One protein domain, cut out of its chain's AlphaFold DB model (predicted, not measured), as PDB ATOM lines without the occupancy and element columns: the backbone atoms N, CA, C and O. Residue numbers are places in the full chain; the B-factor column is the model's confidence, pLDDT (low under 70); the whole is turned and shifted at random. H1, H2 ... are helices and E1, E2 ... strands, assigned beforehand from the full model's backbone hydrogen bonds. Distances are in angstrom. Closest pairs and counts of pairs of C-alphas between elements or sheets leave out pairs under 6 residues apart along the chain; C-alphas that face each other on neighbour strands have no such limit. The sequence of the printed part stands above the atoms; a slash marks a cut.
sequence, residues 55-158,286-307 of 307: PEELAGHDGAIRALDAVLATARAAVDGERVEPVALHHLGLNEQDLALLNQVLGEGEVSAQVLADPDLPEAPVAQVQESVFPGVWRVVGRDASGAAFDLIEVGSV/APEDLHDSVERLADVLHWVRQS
ATOM      1  N   PRO A  55       0.259  50.976 -32.620       66.06
ATOM      2  CA  PRO A  55       0.742  50.302 -31.405       66.06
ATOM      3  C   PRO A  55       0.297  50.951 -30.087       66.06
ATOM      4  O   PRO A  55      -0.061  50.289 -29.115       66.06
ATOM      5  N   GLU A  56       0.268  52.280 -30.064       62.53
ATOM      6  CA  GLU A  56      -0.118  53.074 -28.896       62.53
ATOM      7  C   GLU A  56      -1.624  52.978 -28.592       62.53
ATOM      8  O   GLU A  56      -2.028  53.119 -27.439       62.53
ATOM      9  N   GLU A  57      -2.447  52.689 -29.607       67.69
ATOM     10  CA  GLU A  57      -3.901  52.499 -29.513       67.69
ATOM     11  C   GLU A  57      -4.281  51.075 -29.083       67.69
ATOM     12  O   GLU A  57      -5.449  50.798 -28.834       67.69
ATOM     13  N   LEU A  58      -3.307  50.164 -28.993       65.38
ATOM     14  CA  LEU A  58      -3.488  48.783 -28.535       65.38
ATOM     15  C   LEU A  58      -3.216  48.624 -27.032       65.38
ATOM     16  O   LEU A  58      -3.732  47.703 -26.388       65.38
ATOM     17  N   ALA A  59      -2.441  49.539 -26.446       67.25
ATOM     18  CA  ALA A  59      -2.061  49.493 -25.041       67.25
ATOM     19  C   ALA A  59      -3.283  49.637 -24.112       67.25
ATOM     20  O   ALA A  59      -3.902  50.694 -24.022       67.25
ATOM     21  N   GLY A  60      -3.597  48.576 -23.363       72.31
ATOM     22  CA  GLY A  60      -4.718  48.554 -22.413       72.31
ATOM     23  C   GLY A  60      -6.025  47.970 -22.961       72.31
ATOM     24  O   GLY A  60      -7.006  47.918 -22.220       72.31
ATOM     25  N   HIS A  61      -6.030  47.466 -24.200       81.31
ATOM     26  CA  HIS A  61      -7.197  46.855 -24.849       81.31
ATOM     27  C   HIS A  61      -7.198  45.319 -24.794       81.31
ATOM     28  O   HIS A  61      -7.512  44.628 -25.769       81.31
ATOM     29  N   ASP A  62      -6.887  44.755 -23.621       85.56
ATOM     30  CA  ASP A  62      -6.864  43.300 -23.407       85.56
ATOM     31  C   ASP A  62      -8.210  42.635 -23.748       85.56
ATOM     32  O   ASP A  62      -8.256  41.453 -24.089       85.56
ATOM     33  N   GLY A  63      -9.321  43.375 -23.639       89.31
ATOM     34  CA  GLY A  63     -10.651  42.899 -24.014       89.31
ATOM     35  C   GLY A  63     -10.757  42.583 -25.504       89.31
ATOM     36  O   GLY A  63     -11.149  41.471 -25.863       89.31
ATOM     37  N   ALA A  64     -10.363  43.525 -26.361       89.62
ATOM     38  CA  ALA A  64     -10.394  43.350 -27.810       89.62
ATOM     39  C   ALA A  64      -9.465  42.219 -28.268       89.62
ATOM     40  O   ALA A  64      -9.865  41.385 -29.077       89.62
ATOM     41  N   ILE A  65      -8.258  42.141 -27.696       89.62
ATOM     42  CA  ILE A  65      -7.294  41.078 -28.011       89.62
ATOM     43  C   ILE A  65      -7.873  39.709 -27.636       89.62
ATOM     44  O   ILE A  65      -7.842  38.796 -28.456       89.62
ATOM     45  N   ARG A  66      -8.482  39.570 -26.447       92.44
ATOM     46  CA  ARG A  66      -9.165  38.324 -26.049       92.44
ATOM     47  C   ARG A  66     -10.312  37.956 -26.990       92.44
ATOM     48  O   ARG A  66     -10.512  36.772 -27.251       92.44
ATOM     49  N   ALA A  67     -11.071  38.938 -27.475       94.19
ATOM     50  CA  ALA A  67     -12.142  38.695 -28.437       94.19
ATOM     51  C   ALA A  67     -11.582  38.204 -29.782       94.19
ATOM     52  O   ALA A  67     -12.050  37.191 -30.293       94.19
ATOM     53  N   LEU A  68     -10.541  38.853 -30.314       94.12
ATOM     54  CA  LEU A  68      -9.860  38.433 -31.544       94.12
ATOM     55  C   LEU A  68      -9.231  37.038 -31.414       94.12
ATOM     56  O   LEU A  68      -9.335  36.232 -32.334       94.12
ATOM     57  N   ASP A  69      -8.634  36.724 -30.261       95.12
ATOM     58  CA  ASP A  69      -8.130  35.385 -29.944       95.12
ATOM     59  C   ASP A  69      -9.233  34.329 -29.980       95.12
ATOM     60  O   ASP A  69      -9.049  33.258 -30.562       95.12
ATOM     61  N   ALA A  70     -10.383  34.627 -29.371       96.81
ATOM     62  CA  ALA A  70     -11.529  33.730 -29.386       96.81
ATOM     63  C   ALA A  70     -12.033  33.511 -30.819       96.81
ATOM     64  O   ALA A  70     -12.256  32.370 -31.208       96.81
ATOM     65  N   VAL A  71     -12.138  34.574 -31.623       97.50
ATOM     66  CA  VAL A  71     -12.537  34.478 -33.036       97.50
ATOM     67  C   VAL A  71     -11.547  33.633 -33.833       97.50
ATOM     68  O   VAL A  71     -11.971  32.733 -34.551       97.50
ATOM     69  N   LEU A  72     -10.239  33.858 -33.680       97.56
ATOM     70  CA  LEU A  72      -9.214  33.076 -34.374       97.56
ATOM     71  C   LEU A  72      -9.239  31.598 -33.961       97.56
ATOM     72  O   LEU A  72      -9.086  30.720 -34.809       97.56
ATOM     73  N   ALA A  73      -9.432  31.307 -32.673       97.88
ATOM     74  CA  ALA A  73      -9.554  29.938 -32.182       97.88
ATOM     75  C   ALA A  73     -10.793  29.240 -32.767       97.88
ATOM     76  O   ALA A  73     -10.681  28.123 -33.269       97.88
ATOM     77  N   THR A  74     -11.940  29.923 -32.770       98.12
ATOM     78  CA  THR A  74     -13.176  29.453 -33.407       98.12
ATOM     79  C   THR A  74     -12.976  29.233 -34.908       98.12
ATOM     80  O   THR A  74     -13.381  28.201 -35.432       98.12
ATOM     81  N   ALA A  75     -12.301  30.148 -35.604       97.81
ATOM     82  CA  ALA A  75     -12.040  30.030 -37.035       97.81
ATOM     83  C   ALA A  75     -11.150  28.827 -37.381       97.81
ATOM     84  O   ALA A  75     -11.456  28.082 -38.308       97.81
ATOM     85  N   ARG A  76     -10.106  28.572 -36.583       98.12
ATOM     86  CA  ARG A  76      -9.259  27.375 -36.722       98.12
ATOM     87  C   ARG A  76     -10.051  26.087 -36.528       98.12
ATOM     88  O   ARG A  76     -10.000  25.220 -37.390       98.12
ATOM     89  N   ALA A  77     -10.833  26.003 -35.452       97.62
ATOM     90  CA  ALA A  77     -11.670  24.836 -35.186       97.62
ATOM     91  C   ALA A  77     -12.683  24.586 -36.323       97.62
ATOM     92  O   ALA A  77     -12.885  23.445 -36.732       97.62
ATOM     93  N   ALA A  78     -13.271  25.647 -36.889       96.56
ATOM     94  CA  ALA A  78     -14.189  25.532 -38.021       96.56
ATOM     95  C   ALA A  78     -13.500  24.989 -39.285       96.56
ATOM     96  O   ALA A  78     -14.048  24.113 -39.953       96.56
ATOM     97  N   VAL A  79     -12.292  25.475 -39.598       96.25
ATOM     98  CA  VAL A  79     -11.477  24.980 -40.723       96.25
ATOM     99  C   VAL A  79     -11.064  23.519 -40.527       96.25
ATOM    100  O   VAL A  79     -11.052  22.756 -41.491       96.25
ATOM    101  N   ASP A  80     -10.812  23.100 -39.286       95.75
ATOM    102  CA  ASP A  80     -10.522  21.704 -38.927       95.75
ATOM    103  C   ASP A  80     -11.770  20.790 -38.987       95.75
ATOM    104  O   ASP A  80     -11.689  19.581 -38.749       95.75
ATOM    105  N   GLY A  81     -12.935  21.343 -39.346       93.06
ATOM    106  CA  GLY A  81     -14.197  20.620 -39.487       93.06
ATOM    107  C   GLY A  81     -14.918  20.367 -38.163       93.06
ATOM    108  O   GLY A  81     -15.850  19.558 -38.114       93.06
ATOM    109  N   GLU A  82     -14.507  21.031 -37.084       95.75
ATOM    110  CA  GLU A  82     -15.192  20.949 -35.801       95.75
ATOM    111  C   GLU A  82     -16.496  21.754 -35.817       95.75
ATOM    112  O   GLU A  82     -16.642  22.772 -36.498       95.75
ATOM    113  N   ARG A  83     -17.470  21.312 -35.015       93.25
ATOM    114  CA  ARG A  83     -18.655  22.126 -34.751       93.25
ATOM    115  C   ARG A  83     -18.269  23.245 -33.793       93.25
ATOM    116  O   ARG A  83     -17.900  22.978 -32.652       93.25
ATOM    117  N   VAL A  84     -18.441  24.477 -34.247       96.06
ATOM    118  CA  VAL A  84     -18.131  25.676 -33.475       96.06
ATOM    119  C   VAL A  84     -19.392  26.389 -33.013       96.06
ATOM    120  O   VAL A  84     -20.428  26.339 -33.673       96.06
ATOM    121  N   GLU A  85     -19.294  27.050 -31.865       96.12
ATOM    122  CA  GLU A  85     -20.346  27.916 -31.340       96.12
ATOM    123  C   GLU A  85     -19.952  29.392 -31.544       96.12
ATOM    124  O   GLU A  85     -18.755  29.706 -31.571       96.12
ATOM    125  N   PRO A  86     -20.926  30.310 -31.679       96.50
ATOM    126  CA  PRO A  86     -20.638  31.725 -31.886       96.50
ATOM    127  C   PRO A  86     -19.878  32.349 -30.709       96.50
ATOM    128  O   PRO A  86     -20.128  32.044 -29.540       96.50
ATOM    129  N   VAL A  87     -18.994  33.303 -31.001       97.12
ATOM    130  CA  VAL A  87     -18.320  34.110 -29.979       97.12
ATOM    131  C   VAL A  87     -19.274  35.206 -29.507       97.12
ATOM    132  O   VAL A  87     -19.527  36.182 -30.209       97.12
ATOM    133  N   ALA A  88     -19.807  35.059 -28.297       95.19
ATOM    134  CA  ALA A  88     -20.759  36.002 -27.717       95.19
ATOM    135  C   ALA A  88     -20.073  37.249 -27.131       95.19
ATOM    136  O   ALA A  88     -19.721  37.284 -25.950       95.19
ATOM    137  N   LEU A  89     -19.918  38.303 -27.940       91.94
ATOM    138  CA  LEU A  89     -19.232  39.545 -27.548       91.94
ATOM    139  C   LEU A  89     -19.866  40.221 -26.329       91.94
ATOM    140  O   LEU A  89     -19.162  40.708 -25.444       91.94
ATOM    141  N   HIS A  90     -21.194  40.185 -26.237       86.62
ATOM    142  CA  HIS A  90     -21.948  40.741 -25.112       86.62
ATOM    143  C   HIS A  90     -21.647  40.064 -23.757       86.62
ATOM    144  O   HIS A  90     -21.941  40.635 -22.707       86.62
ATOM    145  N   HIS A  91     -21.026  38.877 -23.746       88.56
ATOM    146  CA  HIS A  91     -20.561  38.204 -22.528       88.56
ATOM    147  C   HIS A  91     -19.104  38.519 -22.165       88.56
ATOM    148  O   HIS A  91     -18.690  38.256 -21.037       88.56
ATOM    149  N   LEU A  92     -18.325  39.096 -23.083       87.69
ATOM    150  CA  LEU A  92     -16.900  39.370 -22.874       87.69
ATOM    151  C   LEU A  92     -16.633  40.662 -22.084       87.69
ATOM    152  O   LEU A  92     -15.487  40.922 -21.718       87.69
ATOM    153  N   GLY A  93     -17.674  41.455 -21.798       85.50
ATOM    154  CA  GLY A  93     -17.560  42.685 -21.009       85.50
ATOM    155  C   GLY A  93     -16.687  43.753 -21.671       85.50
ATOM    156  O   GLY A  93     -15.990  44.485 -20.971       85.50
ATOM    157  N   LEU A  94     -16.692  43.804 -23.006       88.25
ATOM    158  CA  LEU A  94     -15.910  44.759 -23.792       88.25
ATOM    159  C   LEU A  94     -16.401  46.186 -23.536       88.25
ATOM    160  O   LEU A  94     -17.606  46.446 -23.548       88.25
ATOM    161  N   ASN A  95     -15.468  47.111 -23.311       89.81
ATOM    162  CA  ASN A  95     -15.797  48.533 -23.264       89.81
ATOM    163  C   ASN A  95     -15.948  49.104 -24.692       89.81
ATOM    164  O   ASN A  95     -15.663  48.432 -25.684       89.81
ATOM    165  N   GLU A  96     -16.403  50.352 -24.812       88.19
ATOM    166  CA  GLU A  96     -16.633  50.991 -26.119       88.19
ATOM    167  C   GLU A  96     -15.366  51.075 -26.984       88.19
ATOM    168  O   GLU A  96     -15.447  50.930 -28.202       88.19
ATOM    169  N   GLN A  97     -14.199  51.269 -26.368       88.19
ATOM    170  CA  GLN A  97     -12.925  51.351 -27.081       88.19
ATOM    171  C   GLN A  97     -12.468  49.969 -27.566       88.19
ATOM    172  O   GLN A  97     -12.039  49.840 -28.708       88.19
ATOM    173  N   ASP A  98     -12.648  48.923 -26.754       90.06
ATOM    174  CA  ASP A  98     -12.375  47.538 -27.152       90.06
ATOM    175  C   ASP A  98     -13.258  47.115 -28.335       90.06
ATOM    176  O   ASP A  98     -12.793  46.460 -29.267       90.06
ATOM    177  N   LEU A  99     -14.537  47.504 -28.317       89.00
ATOM    178  CA  LEU A  99     -15.459  47.248 -29.424       89.00
ATOM    179  C   LEU A  99     -15.071  48.031 -30.678       89.00
ATOM    180  O   LEU A  99     -15.127  47.478 -31.774       89.00
ATOM    181  N   ALA A 100     -14.677  49.299 -30.542       87.31
ATOM    182  CA  ALA A 100     -14.211  50.102 -31.670       87.31
ATOM    183  C   ALA A 100     -12.972  49.478 -32.323       87.31
ATOM    184  O   ALA A 100     -12.930  49.337 -33.545       87.31
ATOM    185  N   LEU A 101     -12.021  49.025 -31.506       86.50
ATOM    186  CA  LEU A 101     -10.814  48.340 -31.946       86.50
ATOM    187  C   LEU A 101     -11.130  47.024 -32.665       86.50
ATOM    188  O   LEU A 101     -10.634  46.774 -33.762       86.50
ATOM    189  N   LEU A 102     -12.005  46.199 -32.081       89.94
ATOM    190  CA  LEU A 102     -12.467  44.957 -32.696       89.94
ATOM    191  C   LEU A 102     -13.113  45.221 -34.064       89.94
ATOM    192  O   LEU A 102     -12.788  44.547 -35.038       89.94
ATOM    193  N   ASN A 103     -13.982  46.231 -34.155       90.25
ATOM    194  CA  ASN A 103     -14.647  46.608 -35.405       90.25
ATOM    195  C   ASN A 103     -13.657  47.119 -36.448       90.25
ATOM    196  O   ASN A 103     -13.802  46.817 -37.627       90.25
ATOM    197  N   GLN A 104     -12.655  47.885 -36.027       87.44
ATOM    198  CA  GLN A 104     -11.611  48.382 -36.913       87.44
ATOM    199  C   GLN A 104     -10.779  47.234 -37.499       87.44
ATOM    200  O   GLN A 104     -10.506  47.233 -38.699       87.44
ATOM    201  N   VAL A 105     -10.403  46.255 -36.670       89.62
ATOM    202  CA  VAL A 105      -9.612  45.095 -37.099       89.62
ATOM    203  C   VAL A 105     -10.417  44.174 -38.012       89.62
ATOM    204  O   VAL A 105      -9.901  43.741 -39.039       89.62
ATOM    205  N   LEU A 106     -11.669  43.873 -37.661       91.00
ATOM    206  CA  LEU A 106     -12.531  43.017 -38.478       91.00
ATOM    207  C   LEU A 106     -12.996  43.718 -39.759       91.00
ATOM    208  O   LEU A 106     -13.153  43.064 -40.784       91.00
ATOM    209  N   GLY A 107     -13.192  45.035 -39.728       90.00
ATOM    210  CA  GLY A 107     -13.656  45.819 -40.869       90.00
ATOM    211  C   GLY A 107     -14.991  45.339 -41.454       90.00
ATOM    212  O   GLY A 107     -15.735  44.573 -40.840       90.00
ATOM    213  N   GLU A 108     -15.293  45.809 -42.663       90.25
ATOM    214  CA  GLU A 108     -16.506  45.462 -43.405       90.25
ATOM    215  C   GLU A 108     -16.134  44.753 -44.707       90.25
ATOM    216  O   GLU A 108     -15.462  45.319 -45.571       90.25
ATOM    217  N   GLY A 109     -16.587  43.512 -44.833       90.44
ATOM    218  CA  GLY A 109     -16.492  42.701 -46.034       90.44
ATOM    219  C   GLY A 109     -17.566  43.019 -47.068       90.44
ATOM    220  O   GLY A 109     -18.290  44.020 -47.012       90.44
ATOM    221  N   GLU A 110     -17.676  42.140 -48.050       88.94
ATOM    222  CA  GLU A 110     -18.462  42.390 -49.258       88.94
ATOM    223  C   GLU A 110     -19.943  42.074 -49.074       88.94
ATOM    224  O   GLU A 110     -20.786  42.721 -49.708       88.94
ATOM    225  N   VAL A 111     -20.248  41.121 -48.190       94.81
ATOM    226  CA  VAL A 111     -21.601  40.636 -47.939       94.81
ATOM    227  C   VAL A 111     -22.170  41.248 -46.660       94.81
ATOM    228  O   VAL A 111     -21.563  41.234 -45.591       94.81
ATOM    229  N   SER A 112     -23.383  41.777 -46.767       95.75
ATOM    230  CA  SER A 112     -24.187  42.239 -45.634       95.75
ATOM    231  C   SER A 112     -25.600  41.690 -45.762       95.75
ATOM    232  O   SER A 112     -26.077  41.447 -46.871       95.75
ATOM    233  N   ALA A 113     -26.286  41.476 -44.647       96.88
ATOM    234  CA  ALA A 113     -27.652  40.984 -44.667       96.88
ATOM    235  C   ALA A 113     -28.485  41.524 -43.511       96.88
ATOM    236  O   ALA A 113     -27.975  42.003 -42.498       96.88
ATOM    237  N   GLN A 114     -29.798  41.432 -43.665       96.25
ATOM    238  CA  GLN A 114     -30.761  41.743 -42.625       96.25
ATOM    239  C   GLN A 114     -31.865  40.696 -42.609       96.25
ATOM    240  O   GLN A 114     -32.288  40.196 -43.654       96.25
ATOM    241  N   VAL A 115     -32.356  40.413 -41.408       95.50
ATOM    242  CA  VAL A 115     -33.635  39.741 -41.203       95.50
ATOM    243  C   VAL A 115     -34.624  40.811 -40.781       95.50
ATOM    244  O   VAL A 115     -34.529  41.359 -39.682       95.50
ATOM    245  N   LEU A 116     -35.549  41.146 -41.672       92.50
ATOM    246  CA  LEU A 116     -36.586  42.136 -41.409       92.50
ATOM    247  C   LEU A 116     -37.564  41.635 -40.334       92.50
ATOM    248  O   LEU A 116     -37.688  40.431 -40.095       92.50
ATOM    249  N   ALA A 117     -38.260  42.567 -39.681       87.19
ATOM    250  CA  ALA A 117     -39.374  42.220 -38.803       87.19
ATOM    251  C   ALA A 117     -40.469  41.477 -39.579       87.19
ATOM    252  O   ALA A 117     -40.555  41.557 -40.808       87.19
ATOM    253  N   ASP A 118     -41.308  40.740 -38.854       79.06
ATOM    254  CA  ASP A 118     -42.511  40.181 -39.463       79.06
ATOM    255  C   ASP A 118     -43.379  41.325 -40.015       79.06
ATOM    256  O   ASP A 118     -43.617  42.282 -39.284       79.06
ATOM    257  N   PRO A 119     -43.859  41.271 -41.272       72.06
ATOM    258  CA  PRO A 119     -44.779  42.278 -41.801       72.06
ATOM    259  C   PRO A 119     -45.995  42.546 -40.904       72.06
ATOM    260  O   PRO A 119     -46.520  43.658 -40.901       72.06
ATOM    261  N   ASP A 120     -46.426  41.542 -40.134       72.56
ATOM    262  CA  ASP A 120     -47.557  41.638 -39.211       72.56
ATOM    263  C   ASP A 120     -47.176  42.266 -37.848       72.56
ATOM    264  O   ASP A 120     -48.050  42.560 -37.027       72.56
ATOM    265  N   LEU A 121     -45.881  42.510 -37.603       65.75
ATOM    266  CA  LEU A 121     -45.322  43.108 -36.387       65.75
ATOM    267  C   LEU A 121     -44.428  44.313 -36.748       65.75
ATOM    268  O   LEU A 121     -43.295  44.141 -37.195       65.75
ATOM    269  N   PRO A 122     -44.892  45.558 -36.542       51.59
ATOM    270  CA  PRO A 122     -44.139  46.749 -36.920       51.59
ATOM    271  C   PRO A 122     -43.005  47.028 -35.918       51.59
ATOM    272  O   PRO A 122     -43.145  47.861 -35.025       51.59
ATOM    273  N   GLU A 123     -41.873  46.342 -36.066       66.00
ATOM    274  CA  GLU A 123     -40.651  46.573 -35.288       66.00
ATOM    275  C   GLU A 123     -39.402  46.705 -36.183       66.00
ATOM    276  O   GLU A 123     -39.454  46.568 -37.406       66.00
ATOM    277  N   ALA A 124     -38.268  47.048 -35.564       64.56
ATOM    278  CA  ALA A 124     -36.949  47.095 -36.197       64.56
ATOM    279  C   ALA A 124     -36.543  45.716 -36.770       64.56
ATOM    280  O   ALA A 124     -37.087  44.704 -36.325       64.56
ATOM    281  N   PRO A 125     -35.583  45.637 -37.720       67.94
ATOM    282  CA  PRO A 125     -35.080  44.347 -38.191       67.94
ATOM    283  C   PRO A 125     -34.659  43.464 -37.011       67.94
ATOM    284  O   PRO A 125     -34.009  43.933 -36.075       67.94
ATOM    285  N   VAL A 126     -35.034  42.186 -37.079       86.12
ATOM    286  CA  VAL A 126     -34.743  41.171 -36.056       86.12
ATOM    287  C   VAL A 126     -33.237  41.001 -35.896       86.12
ATOM    288  O   VAL A 126     -32.743  40.866 -34.776       86.12
ATOM    289  N   ALA A 127     -32.508  41.044 -37.014       93.81
ATOM    290  CA  ALA A 127     -31.061  40.935 -37.025       93.81
ATOM    291  C   ALA A 127     -30.424  41.702 -38.185       93.81
ATOM    292  O   ALA A 127     -31.003  41.835 -39.266       93.81
ATOM    293  N   GLN A 128     -29.198  42.157 -37.953       96.44
ATOM    294  CA  GLN A 128     -28.283  42.690 -38.949       96.44
ATOM    295  C   GLN A 128     -27.019  41.837 -38.946       96.44
ATOM    296  O   GLN A 128     -26.528  41.421 -37.895       96.44
ATOM    297  N   VAL A 129     -26.517  41.577 -40.142       97.31
ATOM    298  CA  VAL A 129     -25.392  40.693 -40.402       97.31
ATOM    299  C   VAL A 129     -24.402  41.421 -41.292       97.31
ATOM    300  O   VAL A 129     -24.790  42.006 -42.303       97.31
ATOM    301  N   GLN A 130     -23.128  41.356 -40.937       96.81
ATOM    302  CA  GLN A 130     -22.045  41.930 -41.723       96.81
ATOM    303  C   GLN A 130     -20.890  40.936 -41.769       96.81
ATOM    304  O   GLN A 130     -20.378  40.535 -40.724       96.81
ATOM    305  N   GLU A 131     -20.481  40.538 -42.971       96.81
ATOM    306  CA  GLU A 131     -19.218  39.829 -43.152       96.81
ATOM    307  C   GLU A 131     -18.064  40.775 -42.834       96.81
ATOM    308  O   GLU A 131     -18.123  41.966 -43.151       96.81
ATOM    309  N   SER A 132     -17.019  40.270 -42.197       96.50
ATOM    310  CA  SER A 132     -15.788  41.025 -41.974       96.50
ATOM    311  C   SER A 132     -14.914  41.037 -43.238       96.50
ATOM    312  O   SER A 132     -15.223  40.374 -44.225       96.50
ATOM    313  N   VAL A 133     -13.775  41.733 -43.219       94.00
ATOM    314  CA  VAL A 133     -12.767  41.620 -44.298       94.00
ATOM    315  C   VAL A 133     -12.106  40.236 -44.358       94.00
ATOM    316  O   VAL A 133     -11.282  39.983 -45.236       94.00
ATOM    317  N   PHE A 134     -12.429  39.355 -43.413       95.62
ATOM    318  CA  PHE A 134     -12.064  37.949 -43.383       95.62
ATOM    319  C   PHE A 134     -13.304  37.126 -43.777       95.62
ATOM    320  O   PHE A 134     -14.182  36.929 -42.925       95.62
ATOM    321  N   PRO A 135     -13.425  36.696 -45.049       95.81
ATOM    322  CA  PRO A 135     -14.542  35.875 -45.495       95.81
ATOM    323  C   PRO A 135     -14.838  34.699 -44.567       95.81
ATOM    324  O   PRO A 135     -13.945  33.993 -44.095       95.81
ATOM    325  N   GLY A 136     -16.120  34.501 -44.285       96.75
ATOM    326  CA  GLY A 136     -16.572  33.455 -43.372       96.75
ATOM    327  C   GLY A 136     -16.506  33.820 -41.886       96.75
ATOM    328  O   GLY A 136     -16.930  33.016 -41.057       96.75
ATOM    329  N   VAL A 137     -16.037  35.021 -41.529       98.12
ATOM    330  CA  VAL A 137     -16.174  35.608 -40.187       98.12
ATOM    331  C   VAL A 137     -17.241  36.698 -40.233       98.12
ATOM    332  O   VAL A 137     -17.093  37.711 -40.918       98.12
ATOM    333  N   TRP A 138     -18.316  36.504 -39.475       98.25
ATOM    334  CA  TRP A 138     -19.541  37.292 -39.564       98.25
ATOM    335  C   TRP A 138     -19.886  37.920 -38.229       98.25
ATOM    336  O   TRP A 138     -19.939  37.228 -37.216       98.25
ATOM    337  N   ARG A 139     -20.226  39.205 -38.220       97.69
ATOM    338  CA  ARG A 139     -20.881  39.821 -37.068       97.69
ATOM    339  C   ARG A 139     -22.392  39.723 -37.211       97.69
ATOM    340  O   ARG A 139     -22.935  40.061 -38.262       97.69
ATOM    341  N   VAL A 140     -23.062  39.318 -36.138       97.31
ATOM    342  CA  VAL A 140     -24.518  39.185 -36.064       97.31
ATOM    343  C   VAL A 140     -25.015  39.943 -34.837       97.31
ATOM    344  O   VAL A 140     -24.705  39.589 -33.698       97.31
ATOM    345  N   VAL A 141     -25.800  40.991 -35.072       95.00
ATOM    346  CA  VAL A 141     -26.412  41.810 -34.019       95.00
ATOM    347  C   VAL A 141     -27.921  41.801 -34.172       95.00
ATOM    348  O   VAL A 141     -28.438  41.869 -35.285       95.00
ATOM    349  N   GLY A 142     -28.656  41.727 -33.071       92.56
ATOM    350  CA  GLY A 142     -30.107  41.634 -33.163       92.56
ATOM    351  C   GLY A 142     -30.794  41.468 -31.826       92.56
ATOM    352  O   GLY A 142     -30.232  41.780 -30.773       92.56
ATOM    353  N   ARG A 143     -32.038  40.997 -31.886       88.06
ATOM    354  CA  ARG A 143     -32.843  40.653 -30.714       88.06
ATOM    355  C   ARG A 143     -33.372  39.238 -30.833       88.06
ATOM    356  O   ARG A 143     -33.808  38.822 -31.903       88.06
ATOM    357  N   ASP A 144     -33.332  38.504 -29.729       84.44
ATOM    358  CA  ASP A 144     -33.939  37.181 -29.660       84.44
ATOM    359  C   ASP A 144     -35.470  37.261 -29.511       84.44
ATOM    360  O   ASP A 144     -36.060  38.339 -29.411       84.44
ATOM    361  N   ALA A 145     -36.131  36.101 -29.454       79.75
ATOM    362  CA  ALA A 145     -37.584  36.013 -29.294       79.75
ATOM    363  C   ALA A 145     -38.114  36.601 -27.967       79.75
ATOM    364  O   ALA A 145     -39.310  36.854 -27.848       79.75
ATOM    365  N   SER A 146     -37.251  36.810 -26.966       83.69
ATOM    366  CA  SER A 146     -37.595  37.477 -25.704       83.69
ATOM    367  C   SER A 146     -37.402  39.000 -25.759       83.69
ATOM    368  O   SER A 146     -37.768  39.705 -24.818       83.69
ATOM    369  N   GLY A 147     -36.840  39.514 -26.857       83.38
ATOM    370  CA  GLY A 147     -36.470  40.914 -27.044       83.38
ATOM    371  C   GLY A 147     -35.086  41.269 -26.492       83.38
ATOM    372  O   GLY A 147     -34.679  42.437 -26.580       83.38
ATOM    373  N   ALA A 148     -34.350  40.297 -25.939       87.75
ATOM    374  CA  ALA A 148     -33.002  40.506 -25.431       87.75
ATOM    375  C   ALA A 148     -32.036  40.738 -26.596       87.75
ATOM    376  O   ALA A 148     -32.063  40.023 -27.597       87.75
ATOM    377  N   ALA A 149     -31.204  41.772 -26.476       90.75
ATOM    378  CA  ALA A 149     -30.216  42.087 -27.496       90.75
ATOM    379  C   ALA A 149     -29.062  41.079 -27.455       90.75
ATOM    380  O   ALA A 149     -28.591  40.725 -26.373       90.75
ATOM    381  N   PHE A 150     -28.579  40.681 -28.627       92.56
ATOM    382  CA  PHE A 150     -27.374  39.876 -28.778       92.56
ATOM    383  C   PHE A 150     -26.387  40.555 -29.733       92.56
ATOM    384  O   PHE A 150     -26.773  41.283 -30.649       92.56
ATOM    385  N   ASP A 151     -25.106  40.290 -29.495       95.06
ATOM    386  CA  ASP A 151     -23.978  40.668 -30.350       95.06
ATOM    387  C   ASP A 151     -23.010  39.483 -30.369       95.06
ATOM    388  O   ASP A 151     -22.502  39.077 -29.310       95.06
ATOM    389  N   LEU A 152     -22.868  38.876 -31.544       96.62
ATOM    390  CA  LEU A 152     -22.183  37.610 -31.774       96.62
ATOM    391  C   LEU A 152     -21.217  37.745 -32.953       96.62
ATOM    392  O   LEU A 152     -21.492  38.467 -33.914       96.62
ATOM    393  N   ILE A 153     -20.130  36.977 -32.910       97.81
ATOM    394  CA  ILE A 153     -19.350  36.642 -34.100       97.81
ATOM    395  C   ILE A 153     -19.573  35.169 -34.430       97.81
ATOM    396  O   ILE A 153     -19.278  34.291 -33.619       97.81
ATOM    397  N   GLU A 154     -20.096  34.906 -35.621       98.19
ATOM    398  CA  GLU A 154     -20.257  33.570 -36.191       98.19
ATOM    399  C   GLU A 154     -19.131  33.285 -37.186       98.19
ATOM    400  O   GLU A 154     -18.671  34.176 -37.899       98.19
ATOM    401  N   VAL A 155     -18.695  32.028 -37.242       98.25
ATOM    402  CA  VAL A 155     -17.709  31.557 -38.216       98.25
ATOM    403  C   VAL A 155     -18.333  30.433 -39.035       98.25
ATOM    404  O   VAL A 155     -18.821  29.453 -38.474       98.25
ATOM    405  N   GLY A 156     -18.307  30.566 -40.358       96.75
ATOM    406  CA  GLY A 156     -18.814  29.566 -41.292       96.75
ATOM    407  C   GLY A 156     -19.189  30.166 -42.645       96.75
ATOM    408  O   GLY A 156     -18.956  31.343 -42.903       96.75
ATOM    409  N   SER A 157     -19.810  29.357 -43.509       96.12
ATOM    410  CA  SER A 157     -20.199  29.790 -44.863       96.12
ATOM    411  C   SER A 157     -21.140  30.995 -44.862       96.12
ATOM    412  O   SER A 157     -20.994  31.890 -45.680       96.12
ATOM    413  N   VAL A 158     -22.114  31.019 -43.956       96.38
ATOM    414  CA  VAL A 158     -23.097  32.098 -43.802       96.38
ATOM    415  C   VAL A 158     -23.797  31.926 -42.446       96.38
ATOM    416  O   VAL A 158     -23.983  30.775 -42.027       96.38
ATOM    417  N   ALA A 286     -16.596  30.764 -49.279       94.19
ATOM    418  CA  ALA A 286     -16.052  29.469 -49.653       94.19
ATOM    419  C   ALA A 286     -15.166  28.904 -48.523       94.19
ATOM    420  O   ALA A 286     -14.554  29.671 -47.769       94.19
ATOM    421  N   PRO A 287     -15.058  27.570 -48.384       94.69
ATOM    422  CA  PRO A 287     -14.152  26.952 -47.414       94.69
ATOM    423  C   PRO A 287     -12.697  27.416 -47.564       94.69
ATOM    424  O   PRO A 287     -12.005  27.607 -46.564       94.69
ATOM    425  N   GLU A 288     -12.244  27.623 -48.801       95.75
ATOM    426  CA  GLU A 288     -10.903  28.107 -49.124       95.75
ATOM    427  C   GLU A 288     -10.693  29.550 -48.642       95.75
ATOM    428  O   GLU A 288      -9.663  29.852 -48.043       95.75
ATOM    429  N   ASP A 289     -11.692  30.424 -48.809       95.06
ATOM    430  CA  ASP A 289     -11.609  31.812 -48.344       95.06
ATOM    431  C   ASP A 289     -11.583  31.904 -46.811       95.06
ATOM    432  O   ASP A 289     -10.910  32.770 -46.242       95.06
ATOM    433  N   LEU A 290     -12.282  30.994 -46.121       96.12
ATOM    434  CA  LEU A 290     -12.212  30.886 -44.664       96.12
ATOM    435  C   LEU A 290     -10.836  30.379 -44.202       96.12
ATOM    436  O   LEU A 290     -10.310  30.859 -43.197       96.12
ATOM    437  N   HIS A 291     -10.227  29.441 -44.935       96.75
ATOM    438  CA  HIS A 291      -8.869  28.974 -44.652       96.75
ATOM    439  C   HIS A 291      -7.852  30.121 -44.754       96.75
ATOM    440  O   HIS A 291      -7.127  30.391 -43.795       96.75
ATOM    441  N   ASP A 292      -7.881  30.868 -45.858       96.25
ATOM    442  CA  ASP A 292      -7.062  32.069 -46.059       96.25
ATOM    443  C   ASP A 292      -7.313  33.126 -44.971       96.25
ATOM    444  O   ASP A 292      -6.397  33.802 -44.494       96.25
ATOM    445  N   SER A 293      -8.570  33.275 -44.550       96.38
ATOM    446  CA  SER A 293      -8.972  34.202 -43.493       96.38
ATOM    447  C   SER A 293      -8.348  33.870 -42.143       96.38
ATOM    448  O   SER A 293      -7.952  34.784 -41.419       96.38
ATOM    449  N   VAL A 294      -8.206  32.583 -41.811       97.06
ATOM    450  CA  VAL A 294      -7.521  32.142 -40.586       97.06
ATOM    451  C   VAL A 294      -6.056  32.567 -40.593       97.06
ATOM    452  O   VAL A 294      -5.563  33.057 -39.573       97.06
ATOM    453  N   GLU A 295      -5.360  32.401 -41.720       96.12
ATOM    454  CA  GLU A 295      -3.958  32.811 -41.854       96.12
ATOM    455  C   GLU A 295      -3.818  34.329 -41.701       96.12
ATOM    456  O   GLU A 295      -3.065  34.808 -40.850       96.12
ATOM    457  N   ARG A 296      -4.632  35.095 -42.439       94.75
ATOM    458  CA  ARG A 296      -4.610  36.565 -42.394       94.75
ATOM    459  C   ARG A 296      -4.951  37.105 -41.006       94.75
ATOM    460  O   ARG A 296      -4.294  38.029 -40.531       94.75
ATOM    461  N   LEU A 297      -5.954  36.539 -40.334       93.44
ATOM    462  CA  LEU A 297      -6.331  36.956 -38.983       93.44
ATOM    463  C   LEU A 297      -5.225  36.628 -37.967       93.44
ATOM    464  O   LEU A 297      -4.971  37.424 -37.060       93.44
ATOM    465  N   ALA A 298      -4.536  35.493 -38.124       94.31
ATOM    466  CA  ALA A 298      -3.398  35.135 -37.281       94.31
ATOM    467  C   ALA A 298      -2.227  36.115 -37.439       94.31
ATOM    468  O   ALA A 298      -1.647  36.526 -36.430       94.31
ATOM    469  N   ASP A 299      -1.916  36.523 -38.670       91.75
ATOM    470  CA  ASP A 299      -0.871  37.511 -38.959       91.75
ATOM    471  C   ASP A 299      -1.206  38.882 -38.366       91.75
ATOM    472  O   ASP A 299      -0.368  39.507 -37.709       91.75
ATOM    473  N   VAL A 300      -2.457  39.323 -38.522       87.88
ATOM    474  CA  VAL A 300      -2.948  40.568 -37.920       87.88
ATOM    475  C   VAL A 300      -2.817  40.527 -36.400       87.88
ATOM    476  O   VAL A 300      -2.287  41.461 -35.798       87.88
ATOM    477  N   LEU A 301      -3.225  39.429 -35.764       87.88
ATOM    478  CA  LEU A 301      -3.128  39.288 -34.312       87.88
ATOM    479  C   LEU A 301      -1.673  39.213 -33.824       87.88
ATOM    480  O   LEU A 301      -1.349  39.697 -32.739       87.88
ATOM    481  N   HIS A 302      -0.781  38.613 -34.614       87.69
ATOM    482  CA  HIS A 302       0.651  38.598 -34.331       87.69
ATOM    483  C   HIS A 302       1.239  40.011 -34.353       87.69
ATOM    484  O   HIS A 302       1.959  40.382 -33.425       87.69
ATOM    485  N   TRP A 303       0.888  40.804 -35.366       83.44
ATOM    486  CA  TRP A 303       1.303  42.199 -35.484       83.44
ATOM    487  C   TRP A 303       0.782  43.052 -34.321       83.44
ATOM    488  O   TRP A 303       1.552  43.783 -33.697       83.44
ATOM    489  N   VAL A 304      -0.492  42.873 -33.961       77.50
ATOM    490  CA  VAL A 304      -1.148  43.552 -32.831       77.50
ATOM    491  C   VAL A 304      -0.434  43.290 -31.498       77.50
ATOM    492  O   VAL A 304      -0.412  44.153 -30.634       77.50
ATOM    493  N   ARG A 305       0.173  42.112 -31.311       75.44
ATOM    494  CA  ARG A 305       0.864  41.739 -30.061       75.44
ATOM    495  C   ARG A 305       2.322  42.186 -29.976       75.44
ATOM    496  O   ARG A 305       2.892  42.157 -28.888       75.44
ATOM    497  N   GLN A 306       2.959  42.450 -31.114       71.75
ATOM    498  CA  GLN A 306       4.351  42.921 -31.163       71.75
ATOM    499  C   GLN A 306       4.474  44.439 -31.085       71.75
ATOM    500  O   GLN A 306       5.571  44.949 -30.854       71.75
ATOM    501  N   SER A 307       3.353  45.106 -31.323       58.19
ATOM    502  CA  SER A 307       3.143  46.541 -31.235       58.19
ATOM    503  C   SER A 307       2.897  46.940 -29.780       58.19
ATOM    504  O   SER A 307       3.535  47.917 -29.332       58.19
TER     505      SER A 307
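What this domain is: This is residues 55 to 158 and 286 to 307 of the 307 residues of the protein "Hydrogenase-1 operon protein HyaF" of Leptothrix mobilis (UniProt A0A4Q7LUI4). A twisted sheet of four strands, E1 to E4, has helices gathered at one end of its strands: H2 and H4 run side by side, and H3 packs on the first part of H2. The link from E1 to E2 lies at the other end of the long axis. The 126 printed residues hold four named helices and four named strands, in the order H1 H2 H3 E1 E2 E3 E4 H4; the class is mixed, and the sheet, E1 E2 E3 E4, is antiparallel. The whole is compact, with a radius of gyration of the C-alphas of 15.2 A, yet elongated, spanning 52 by 33 by 24 A.

Where its parts are: H1, residues 55 to 58, begins at C-alpha 55 (0.742, 50.302, -31.405). H2, residues 62 to 79, is 25.6 A long, and H3, residues 96 to 106, 15.3 A. E1 is residues 111 to 115, E2 127 to 131, E3 137 to 143 and E4 149 to 155. H4, residues 287 to 306, is 29.4 A long and ends at C-alpha 306 (4.351, 42.921, -31.163).

How they stand to each other: The strands form a meander, each the antiparallel neighbour of the one before: N 113 and O 129 are 2.8 A apart, N 128 and O 141 2.8 A, N 140 and O 152 2.9 A, within hydrogen-bond range. H2 is on the sheet; the C-alphas of Ala 75 and Val 155 of E4, their closest, are 6.0 A apart. H2 and H4 touch, closest at the C-alphas of Ala 75 and Val 294, 6.1 A, at a shallow tilt of 27 degrees, opposite ways. H2 touches H3 with residues 62 to 68 alone, closest at the C-alphas of Ala 64 and Asp 98, 4.7 A. H2, H3 and H4 have every O i to N i+4 pair within hydrogen-bond range; H1 is too short for one.

The domain as a whole: The C-alphas of Asp 120 and Gln 306, the two farthest apart, are 52.5 A apart. Residues 159 to 285 are not printed, and C-alphas 158 and 286 are 9.5 A apart across the cut. The links H2 to H3 and E1 to E2 are long. Model confidence is under 70 at residues 55 to 59, 121 to 125 and 307.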